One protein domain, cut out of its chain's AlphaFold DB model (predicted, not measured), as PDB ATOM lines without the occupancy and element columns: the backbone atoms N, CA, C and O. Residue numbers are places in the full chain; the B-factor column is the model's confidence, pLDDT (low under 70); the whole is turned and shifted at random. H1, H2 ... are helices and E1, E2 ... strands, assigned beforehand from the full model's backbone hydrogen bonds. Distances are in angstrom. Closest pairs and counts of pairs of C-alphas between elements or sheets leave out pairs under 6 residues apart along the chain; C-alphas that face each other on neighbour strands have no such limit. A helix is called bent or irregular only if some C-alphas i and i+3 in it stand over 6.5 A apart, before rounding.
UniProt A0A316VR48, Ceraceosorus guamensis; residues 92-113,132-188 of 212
ATOM      1  N   THR A  92     185.024 159.453 146.621       80.19
ATOM      2  CA  THR A  92     186.283 159.327 147.382       80.19
ATOM      3  C   THR A  92     186.033 158.683 148.743       80.19
ATOM      4  O   THR A  92     185.255 159.191 149.551       80.19
ATOM      5  N   VAL A  93     186.687 157.555 149.014       84.75
ATOM      6  CA  VAL A  93     186.508 156.747 150.224       84.75
ATOM      7  C   VAL A  93     187.813 156.702 151.017       84.75
ATOM      8  O   VAL A  93     188.836 156.225 150.527       84.75
ATOM      9  N   LEU A  94     187.771 157.175 152.261       87.12
ATOM     10  CA  LEU A  94     188.914 157.202 153.170       87.12
ATOM     11  C   LEU A  94     188.973 155.919 154.008       87.12
ATOM     12  O   LEU A  94     188.014 155.605 154.713       87.12
ATOM     13  N   LEU A  95     190.100 155.211 153.989       89.06
ATOM     14  CA  LEU A  95     190.368 154.060 154.852       89.06
ATOM     15  C   LEU A  95     191.159 154.506 156.077       89.06
ATOM     16  O   LEU A  95     192.245 155.064 155.952       89.06
ATOM     17  N   THR A  96     190.630 154.243 157.268       90.12
ATOM     18  CA  THR A  96     191.250 154.633 158.540       90.12
ATOM     19  C   THR A  96     191.094 153.530 159.584       90.12
ATOM     20  O   THR A  96     190.283 152.620 159.429       90.12
ATOM     21  N   GLY A  97     191.906 153.566 160.634       88.44
ATOM     22  CA  GLY A  97     191.918 152.559 161.693       88.44
ATOM     23  C   GLY A  97     193.327 152.251 162.205       88.44
ATOM     24  O   GLY A  97     194.311 152.688 161.595       88.44
ATOM     25  N   PRO A  98     193.438 151.483 163.304       86.44
ATOM     26  CA  PRO A  98     194.707 151.178 163.961       86.44
ATOM     27  C   PRO A  98     195.746 150.563 163.022       86.44
ATOM     28  O   PRO A  98     195.416 149.987 161.979       86.44
ATOM     29  N   SER A  99     197.023 150.659 163.384       84.62
ATOM     30  CA  SER A  99     198.071 149.880 162.712       84.62
ATOM     31  C   SER A  99     197.708 148.392 162.708       84.62
ATOM     32  O   SER A  99     197.090 147.900 163.647       84.62
ATOM     33  N   ASN A 100     198.037 147.690 161.623       83.00
ATOM     34  CA  ASN A 100     197.736 146.267 161.413       83.00
ATOM     35  C   ASN A 100     196.246 145.875 161.324       83.00
ATOM     36  O   ASN A 100     195.955 144.695 161.172       83.00
ATOM     37  N   SER A 101     195.296 146.818 161.276       86.00
ATOM     38  CA  SER A 101     193.862 146.493 161.138       86.00
ATOM     39  C   SER A 101     193.414 145.983 159.755       86.00
ATOM     40  O   SER A 101     192.224 145.950 159.452       86.00
ATOM     41  N   GLY A 102     194.354 145.631 158.875       87.06
ATOM     42  CA  GLY A 102     194.056 145.114 157.536       87.06
ATOM     43  C   GLY A 102     193.641 146.160 156.490       87.06
ATOM     44  O   GLY A 102     193.235 145.766 155.402       87.06
ATOM     45  N   LYS A 103     193.770 147.471 156.765       87.75
ATOM     46  CA  LYS A 103     193.439 148.571 155.820       87.75
ATOM     47  C   LYS A 103     194.040 148.367 154.431       87.75
ATOM     48  O   LYS A 103     193.319 148.322 153.440       87.75
ATOM     49  N   THR A 104     195.356 148.179 154.372       84.69
ATOM     50  CA  THR A 104     196.091 147.998 153.117       84.69
ATOM     51  C   THR A 104     195.704 146.690 152.426       84.69
ATOM     52  O   THR A 104     195.530 146.669 151.211       84.69
ATOM     53  N   SER A 105     195.476 145.609 153.181       84.44
ATOM     54  CA  SER A 105     194.990 144.332 152.635       84.44
ATOM     55  C   SER A 105     193.591 144.459 152.024       84.44
ATOM     56  O   SER A 105     193.320 143.881 150.973       84.44
ATOM     57  N   LEU A 106     192.712 145.252 152.643       84.44
ATOM     58  CA  LEU A 106     191.383 145.571 152.124       84.44
ATOM     59  C   LEU A 106     191.471 146.463 150.876       84.44
ATOM     60  O   LEU A 106     190.799 146.195 149.883       84.44
ATOM     61  N   ALA A 107     192.327 147.485 150.885       83.19
ATOM     62  CA  ALA A 107     192.566 148.324 149.711       83.19
ATOM     63  C   ALA A 107     193.080 147.494 148.523       83.19
ATOM     64  O   ALA A 107     192.631 147.670 147.389       83.19
ATOM     65  N   LEU A 108     193.990 146.553 148.791       81.50
ATOM     66  CA  LEU A 108     194.538 145.649 147.788       81.50
ATOM     67  C   LEU A 108     193.474 144.698 147.241       81.50
ATOM     68  O   LEU A 108     193.339 144.601 146.023       81.50
ATOM     69  N   SER A 109     192.683 144.056 148.103       80.62
ATOM     70  CA  SER A 109     191.650 143.106 147.672       80.62
ATOM     71  C   SER A 109     190.549 143.759 146.836       80.62
ATOM     72  O   SER A 109     190.047 143.140 145.902       80.62
ATOM     73  N   LEU A 110     190.215 145.021 147.118       75.00
ATOM     74  CA  LEU A 110     189.286 145.800 146.298       75.00
ATOM     75  C   LEU A 110     189.898 146.227 144.958       75.00
ATOM     76  O   LEU A 110     189.150 146.435 144.006       75.00
ATOM     77  N   SER A 111     191.230 146.341 144.886       68.38
ATOM     78  CA  SER A 111     191.963 146.726 143.672       68.38
ATOM     79  C   SER A 111     192.268 145.604 142.705       68.38
ATOM     80  O   SER A 111     192.501 145.880 141.529       68.38
ATOM     81  N   LEU A 112     192.237 144.354 143.161       63.28
ATOM     82  CA  LEU A 112     192.335 143.242 142.237       63.28
ATOM     83  C   LEU A 112     191.013 143.151 141.463       63.28
ATOM     84  O   LEU A 112     189.957 143.014 142.091       63.28
ATOM     85  N   PRO A 113     191.035 143.209 140.117       56.19
ATOM     86  CA  PRO A 113     189.853 142.901 139.338       56.19
ATOM     87  C   PRO A 113     189.432 141.491 139.734       56.19
ATOM     88  O   PRO A 113     190.177 140.526 139.563       56.19
ATOM     89  N   SER A 132     204.678 155.098 152.064       40.31
ATOM     90  CA  SER A 132     204.106 156.428 152.358       40.31
ATOM     91  C   SER A 132     203.784 157.331 151.159       40.31
ATOM     92  O   SER A 132     203.986 158.543 151.211       40.31
ATOM     93  N   GLN A 133     203.283 156.755 150.075       39.38
ATOM     94  CA  GLN A 133     202.732 157.490 148.954       39.38
ATOM     95  C   GLN A 133     201.252 157.186 148.925       39.38
ATOM     96  O   GLN A 133     200.835 156.041 149.076       39.38
ATOM     97  N   VAL A 134     200.471 158.255 148.813       46.81
ATOM     98  CA  VAL A 134     199.025 158.220 148.661       46.81
ATOM     99  C   VAL A 134     198.698 157.190 147.582       46.81
ATOM    100  O   VAL A 134     198.915 157.430 146.396       46.81
ATOM    101  N   ILE A 135     198.194 156.025 147.983       50.47
ATOM    102  CA  ILE A 135     197.636 155.063 147.041       50.47
ATOM    103  C   ILE A 135     196.237 155.588 146.701       50.47
ATOM    104  O   ILE A 135     195.245 155.046 147.166       50.47
ATOM    105  N   SER A 136     196.158 156.677 145.928       51.28
ATOM    106  CA  SER A 136     194.920 157.108 145.273       51.28
ATOM    107  C   SER A 136     194.696 156.169 144.098       51.28
ATOM    108  O   SER A 136     195.104 156.450 142.972       51.28
ATOM    109  N   ARG A 137     194.131 154.990 144.361       55.59
ATOM    110  CA  ARG A 137     193.776 154.056 143.289       55.59
ATOM    111  C   ARG A 137     192.354 154.344 142.849       55.59
ATOM    112  O   ARG A 137     191.417 154.191 143.630       55.59
ATOM    113  N   LEU A 138     192.221 154.750 141.589       50.38
ATOM    114  CA  LEU A 138     190.940 154.814 140.909       50.38
ATOM    115  C   LEU A 138     190.467 153.380 140.658       50.38
ATOM    116  O   LEU A 138     191.092 152.621 139.920       50.38
ATOM    117  N   LEU A 139     189.380 153.003 141.315       52.78
ATOM    118  CA  LEU A 139     188.780 151.681 141.243       52.78
ATOM    119  C   LEU A 139     187.506 151.786 140.428       52.78
ATOM    120  O   LEU A 139     186.466 152.200 140.937       52.78
ATOM    121  N   SER A 140     187.576 151.421 139.155       48.09
ATOM    122  CA  SER A 140     186.400 151.242 138.312       48.09
ATOM    123  C   SER A 140     185.852 149.833 138.528       48.09
ATOM    124  O   SER A 140     186.387 148.843 138.032       48.09
ATOM    125  N   ARG A 141     184.771 149.712 139.305       45.28
ATOM    126  CA  ARG A 141     184.104 148.421 139.502       45.28
ATOM    127  C   ARG A 141     182.911 148.317 138.557       45.28
ATOM    128  O   ARG A 141     181.888 148.975 138.748       45.28
ATOM    129  N   THR A 142     183.022 147.456 137.550       41.44
ATOM    130  CA  THR A 142     181.920 147.088 136.652       41.44
ATOM    131  C   THR A 142     181.104 145.959 137.280       41.44
ATOM    132  O   THR A 142     181.289 144.784 136.976       41.44
ATOM    133  N   THR A 143     180.210 146.286 138.215       44.00
ATOM    134  CA  THR A 143     179.107 145.368 138.552       44.00
ATOM    135  C   THR A 143     178.004 145.514 137.512       44.00
ATOM    136  O   THR A 143     177.748 146.634 137.075       44.00
ATOM    137  N   SER A 144     177.347 144.404 137.164       43.84
ATOM    138  CA  SER A 144     176.390 144.168 136.064       43.84
ATOM    139  C   SER A 144     175.180 145.118 135.914       43.84
ATOM    140  O   SER A 144     174.288 144.836 135.124       43.84
ATOM    141  N   SER A 145     175.132 146.262 136.599       46.34
ATOM    142  CA  SER A 145     174.116 147.303 136.377       46.34
ATOM    143  C   SER A 145     174.547 148.753 136.665       46.34
ATOM    144  O   SER A 145     173.753 149.664 136.448       46.34
ATOM    145  N   SER A 146     175.789 149.027 137.095       50.62
ATOM    146  CA  SER A 146     176.361 150.386 137.027       50.62
ATOM    147  C   SER A 146     177.881 150.350 137.196       50.62
ATOM    148  O   SER A 146     178.364 149.916 138.244       50.62
ATOM    149  N   SER A 147     178.628 150.835 136.206       57.19
ATOM    150  CA  SER A 147     180.059 151.123 136.327       57.19
ATOM    151  C   SER A 147     180.236 152.357 137.210       57.19
ATOM    152  O   SER A 147     180.009 153.481 136.763       57.19
ATOM    153  N   ARG A 148     180.582 152.151 138.482       65.62
ATOM    154  CA  ARG A 148     180.915 153.249 139.397       65.62
ATOM    155  C   ARG A 148     182.401 153.197 139.692       65.62
ATOM    156  O   ARG A 148     182.906 152.182 140.176       65.62
ATOM    157  N   SER A 149     183.079 154.285 139.381       69.50
ATOM    158  CA  SER A 149     184.439 154.549 139.815       69.50
ATOM    159  C   SER A 149     184.424 155.173 141.206       69.50
ATOM    160  O   SER A 149     183.547 155.967 141.555       69.50
ATOM    161  N   PHE A 150     185.374 154.764 142.033       76.88
ATOM    162  CA  PHE A 150     185.631 155.378 143.325       76.88
ATOM    163  C   PHE A 150     187.137 155.416 143.575       76.88
ATOM    164  O   PHE A 150     187.877 154.557 143.104       76.88
ATOM    165  N   THR A 151     187.601 156.421 144.302       80.44
ATOM    166  CA  THR A 151     188.993 156.559 144.724       80.44
ATOM    167  C   THR A 151     189.097 156.093 146.166       80.44
ATOM    168  O   THR A 151     188.435 156.657 147.036       80.44
ATOM    169  N   LEU A 152     189.908 155.070 146.441       81.81
ATOM    170  CA  LEU A 152     190.277 154.732 147.820       81.81
ATOM    171  C   LEU A 152     191.510 155.531 148.229       81.81
ATOM    172  O   LEU A 152     192.455 155.634 147.454       81.81
ATOM    173  N   VAL A 153     191.501 156.044 149.457       85.12
ATOM    174  CA  VAL A 153     192.637 156.730 150.082       85.12
ATOM    175  C   VAL A 153     193.016 155.963 151.348       85.12
ATOM    176  O   VAL A 153     192.257 155.965 152.317       85.12
ATOM    177  N   ASP A 154     194.169 155.286 151.337       84.88
ATOM    178  CA  ASP A 154     194.716 154.590 152.514       84.88
ATOM    179  C   ASP A 154     195.452 155.577 153.427       84.88
ATOM    180  O   ASP A 154     196.383 156.262 152.993       84.88
ATOM    181  N   VAL A 155     195.023 155.656 154.688       85.75
ATOM    182  CA  VAL A 155     195.607 156.538 155.701       85.75
ATOM    183  C   VAL A 155     196.480 155.727 156.654       85.75
ATOM    184  O   VAL A 155     196.028 154.703 157.185       85.75
ATOM    185  N   PRO A 156     197.706 156.190 156.963       82.31
ATOM    186  CA  PRO A 156     198.542 155.523 157.948       82.31
ATOM    187  C   PRO A 156     197.849 155.480 159.316       82.31
ATOM    188  O   PRO A 156     197.380 156.490 159.834       82.31
ATOM    189  N   GLY A 157     197.806 154.283 159.904       81.19
ATOM    190  CA  GLY A 157     197.238 154.040 161.235       81.19
ATOM    191  C   GLY A 157     198.253 154.119 162.380       81.19
ATOM    192  O   GLY A 157     197.907 153.790 163.512       81.19
ATOM    193  N   ASP A 158     199.511 154.458 162.090       83.00
ATOM    194  CA  ASP A 158     200.579 154.585 163.086       83.00
ATOM    195  C   ASP A 158     200.607 156.015 163.640       83.00
ATOM    196  O   ASP A 158     200.622 156.989 162.882       83.00
ATOM    197  N   ASN A 159     200.670 156.138 164.967       77.19
ATOM    198  CA  ASN A 159     200.789 157.416 165.665       77.19
ATOM    199  C   ASN A 159     202.057 158.183 165.258       77.19
ATOM    200  O   ASN A 159     202.070 159.414 165.255       77.19
ATOM    201  N   ARG A 160     203.118 157.476 164.849       78.69
ATOM    202  CA  ARG A 160     204.357 158.106 164.362       78.69
ATOM    203  C   ARG A 160     204.166 158.837 163.031       78.69
ATOM    204  O   ARG A 160     204.923 159.751 162.709       78.69
ATOM    205  N   LEU A 161     203.134 158.474 162.269       79.69
ATOM    206  CA  LEU A 161     202.868 158.973 160.919       79.69
ATOM    207  C   LEU A 161     201.672 159.938 160.862       79.69
ATOM    208  O   LEU A 161     201.211 160.278 159.771       79.69
ATOM    209  N   LEU A 162     201.186 160.428 162.010       80.75
ATOM    210  CA  LEU A 162     200.058 161.373 162.071       80.75
ATOM    211  C   LEU A 162     200.318 162.652 161.265       80.75
ATOM    212  O   LEU A 162     199.437 163.130 160.561       80.75
ATOM    213  N   HIS A 163     201.556 163.146 161.274       81.56
ATOM    214  CA  HIS A 163     201.955 164.305 160.477       81.56
ATOM    215  C   HIS A 163     201.799 164.071 158.962       81.56
ATOM    216  O   HIS A 163     201.501 165.007 158.221       81.56
ATOM    217  N   LEU A 164     201.982 162.832 158.485       78.50
ATOM    218  CA  LEU A 164     201.738 162.472 157.084       78.50
ATOM    219  C   LEU A 164     200.243 162.366 156.801       78.50
ATOM    220  O   LEU A 164     199.802 162.864 155.771       78.50
ATOM    221  N   ARG A 165     199.464 161.787 157.721       80.19
ATOM    222  CA  ARG A 165     197.998 161.746 157.616       80.19
ATOM    223  C   ARG A 165     197.421 163.147 157.461       80.19
ATOM    224  O   ARG A 165     196.593 163.365 156.582       80.19
ATOM    225  N   ASP A 166     197.843 164.084 158.300       82.62
ATOM    226  CA  ASP A 166     197.274 165.430 158.295       82.62
ATOM    227  C   ASP A 166     197.683 166.176 157.013       82.62
ATOM    228  O   ASP A 166     196.849 166.817 156.377       82.62
ATOM    229  N   LYS A 167     198.925 165.988 156.534       81.62
ATOM    230  CA  LYS A 167     199.348 166.453 155.200       81.62
ATOM    231  C   LYS A 167     198.505 165.845 154.073       81.62
ATOM    232  O   LYS A 167     198.141 166.561 153.146       81.62
ATOM    233  N   GLN A 168     198.170 164.557 154.150       76.56
ATOM    234  CA  GLN A 168     197.343 163.871 153.153       76.56
ATOM    235  C   GLN A 168     195.896 164.375 153.169       76.56
ATOM    236  O   GLN A 168     195.363 164.723 152.117       76.56
ATOM    237  N   LEU A 169     195.280 164.493 154.344       78.00
ATOM    238  CA  LEU A 169     193.927 165.036 154.500       78.00
ATOM    239  C   LEU A 169     193.840 166.479 153.999       78.00
ATOM    240  O   LEU A 169     192.890 166.833 153.298       78.00
ATOM    241  N   ASN A 170     194.860 167.286 154.292       80.25
ATOM    242  CA  ASN A 170     194.948 168.652 153.795       80.25
ATOM    243  C   ASN A 170     195.154 168.674 152.276       80.25
ATOM    244  O   ASN A 170     194.490 169.443 151.600       80.25
ATOM    245  N   SER A 171     195.976 167.787 151.706       75.75
ATOM    246  CA  SER A 171     196.151 167.708 150.246       75.75
ATOM    247  C   SER A 171     194.861 167.336 149.502       75.75
ATOM    248  O   SER A 171     194.566 167.912 148.458       75.75
ATOM    249  N   VAL A 172     194.054 166.437 150.078       72.00
ATOM    250  CA  VAL A 172     192.740 166.051 149.542       72.00
ATOM    251  C   VAL A 172     191.746 167.214 149.663       72.00
ATOM    252  O   VAL A 172     190.965 167.460 148.748       72.00
ATOM    253  N   SER A 173     191.818 167.976 150.759       71.50
ATOM    254  CA  SER A 173     190.907 169.096 151.039       71.50
ATOM    255  C   SER A 173     191.267 170.394 150.302       71.50
ATOM    256  O   SER A 173     190.380 171.192 150.010       71.50
ATOM    257  N   SER A 174     192.548 170.623 149.998       67.12
ATOM    258  CA  SER A 174     193.065 171.868 149.405       67.12
ATOM    259  C   SER A 174     193.171 171.845 147.877       67.12
ATOM    260  O   SER A 174     193.540 172.858 147.287       67.12
ATOM    261  N   SER A 175     192.852 170.728 147.216       65.00
ATOM    262  CA  SER A 175     192.834 170.646 145.749       65.00
ATOM    263  C   SER A 175     191.672 171.475 145.177       65.00
ATOM    264  O   SER A 175     190.542 171.007 145.040       65.00
ATOM    265  N   SER A 176     191.939 172.748 144.882       51.00
ATOM    266  CA  SER A 176     190.947 173.793 144.588       51.00
ATOM    267  C   SER A 176     190.274 173.707 143.213       51.00
ATOM    268  O   SER A 176     189.346 174.467 142.959       51.00
ATOM    269  N   ASN A 177     190.701 172.801 142.327       54.47
ATOM    270  CA  ASN A 177     190.154 172.699 140.962       54.47
ATOM    271  C   ASN A 177     189.073 171.617 140.801       54.47
ATOM    272  O   ASN A 177     188.400 171.558 139.780       54.47
ATOM    273  N   ASN A 178     188.898 170.771 141.810       48.72
ATOM    274  CA  ASN A 178     187.790 169.838 141.983       48.72
ATOM    275  C   ASN A 178     188.010 169.268 143.376       48.72
ATOM    276  O   ASN A 178     188.734 168.284 143.530       48.72
ATOM    277  N   ALA A 179     187.489 169.955 144.394       53.41
ATOM    278  CA  ALA A 179     187.661 169.550 145.781       53.41
ATOM    279  C   ALA A 179     187.211 168.091 145.912       53.41
ATOM    280  O   ALA A 179     186.012 167.804 145.833       53.41
ATOM    281  N   GLN A 180     188.173 167.171 146.054       63.09
ATOM    282  CA  GLN A 180     187.910 165.762 146.310       63.09
ATOM    283  C   GLN A 180     187.298 165.681 147.699       63.09
ATOM    284  O   GLN A 180     187.961 165.528 148.722       63.09
ATOM    285  N   LYS A 181     185.986 165.870 147.735       74.12
ATOM    286  CA  LYS A 181     185.201 165.743 148.939       74.12
ATOM    287  C   LYS A 181     185.258 164.282 149.355       74.12
ATOM    288  O   LYS A 181     184.905 163.394 148.586       74.12
ATOM    289  N   ILE A 182     185.683 164.040 150.588       79.75
ATOM    290  CA  ILE A 182     185.598 162.708 151.177       79.75
ATOM    291  C   ILE A 182     184.113 162.359 151.298       79.75
ATOM    292  O   ILE A 182     183.347 163.036 151.990       79.75
ATOM    293  N   ASP A 183     183.701 161.316 150.590       84.12
ATOM    294  CA  ASP A 183     182.306 160.910 150.475       84.12
ATOM    295  C   ASP A 183     181.919 159.852 151.499       84.12
ATOM    296  O   ASP A 183     180.754 159.789 151.901       84.12
ATOM    297  N   ALA A 184     182.884 159.027 151.899       84.69
ATOM    298  CA  ALA A 184     182.717 158.005 152.915       84.69
ATOM    299  C   ALA A 184     184.027 157.757 153.667       84.69
ATOM    300  O   ALA A 184     185.121 157.947 153.133       84.69
ATOM    301  N   ILE A 185     183.893 157.290 154.906       87.50
ATOM    302  CA  ILE A 185     184.999 156.863 155.758       87.50
ATOM    303  C   ILE A 185     184.740 155.408 156.144       87.50
ATOM    304  O   ILE A 185     183.663 155.076 156.637       87.50
ATOM    305  N   VAL A 186     185.725 154.548 155.915       90.12
ATOM    306  CA  VAL A 186     185.710 153.134 156.290       90.12
ATOM    307  C   VAL A 186     186.698 152.946 157.433       90.12
ATOM    308  O   VAL A 186     187.899 153.168 157.274       90.12
ATOM    309  N   PHE A 187     186.178 152.550 158.594       91.31
ATOM    310  CA  PHE A 187     186.975 152.277 159.785       91.31
ATOM    311  C   PHE A 187     187.287 150.779 159.872       91.31
ATOM    312  O   PHE A 187     186.394 149.966 160.112       91.31
ATOM    313  N   CYS A 188     188.545 150.407 159.650       89.56
ATOM    314  CA  CYS A 188     189.005 149.025 159.725       89.56
ATOM    315  C   CYS A 188     189.452 148.693 161.150       89.56
ATOM    316  O   CYS A 188     190.366 149.334 161.681       89.56
TER     317      CYS A 188
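Overview. This is residues 92 to 113 and 132 to 188 of the 212 residues of a protein of Ceraceosorus guamensis (UniProt A0A316VR48). A strongly twisted sheet of four strands has the short helix H1 packed over it, while the long hairpin E2 and E3 reaches toward one end of the longest axis. The longer helix H2 lies toward the other end and only grazes the sheet. The printed part has 79 residues, with named elements in the order E1, H1, E2, E3, H2, E4; the sheet runs E2, E3, E1, E4, is mixed, and the class is mixed, helices and strands. It is compact, with a radius of gyration of the C-alphas of 13.1 A and spans of 42 by 33 by 18 A.

Arrangement. E3, residues 146 to 154, and edge strand E2, residues 137 to 143, form an antiparallel hairpin at 151 degrees, with N 139 and O 150 2.8 A apart. Inner strand E1, residues 92 to 96, is parallel to E3 at 39 degrees, with N 93 and O 151 2.8 A apart. Edge strand E4, residues 182 to 187, is parallel to E1 at 26 degrees, with N 186 and O 94 2.8 A apart. H1, residues 103 to 111, is on the sheet at a height of 7.9 A, only just over E3, with 3 of its C-alphas falling there, and runs along the strands, at 26 degrees to E3 on the local plane. The closest C-alphas of H1 and E3 are those of Thr 104 and Asp 154, 6.8 A apart. H2, residues 159 to 174, only grazes the sheet with residues 165 to 173 and is apart from H1. E3, H2 and E4 form a split strand-helix-strand unit, two strands running the same way with E1 between them, and its crossover is right-handed. Every O i to N i+4 pair is within hydrogen-bond range in H1, and 10 of 12 are in H2.

Along the chain. E3 is 24.4 A long, E2 17.7 A, E4 13.6 A, E1 13.1 A and H1 12.4 A. H2 is 23.1 A long and irregular, with C-alphas 160 and 163 7.7 A apart. C-alpha 92 of E1 is at (186.283, 159.327, 147.382), and C-alpha 187 of E4 at (186.975, 152.277, 159.785).

Size, cuts and confidence. The two C-alphas farthest apart, those of Ser 145 and Arg 160, are 42.6 A apart. Residues 114 to 131 are not printed, and C-alphas 113 and 132 are 23.6 A apart across this cut. Of the links printed whole, none is long. pLDDT is under 70 in residues 111 to 113, 132 to 149 and 174 to 180.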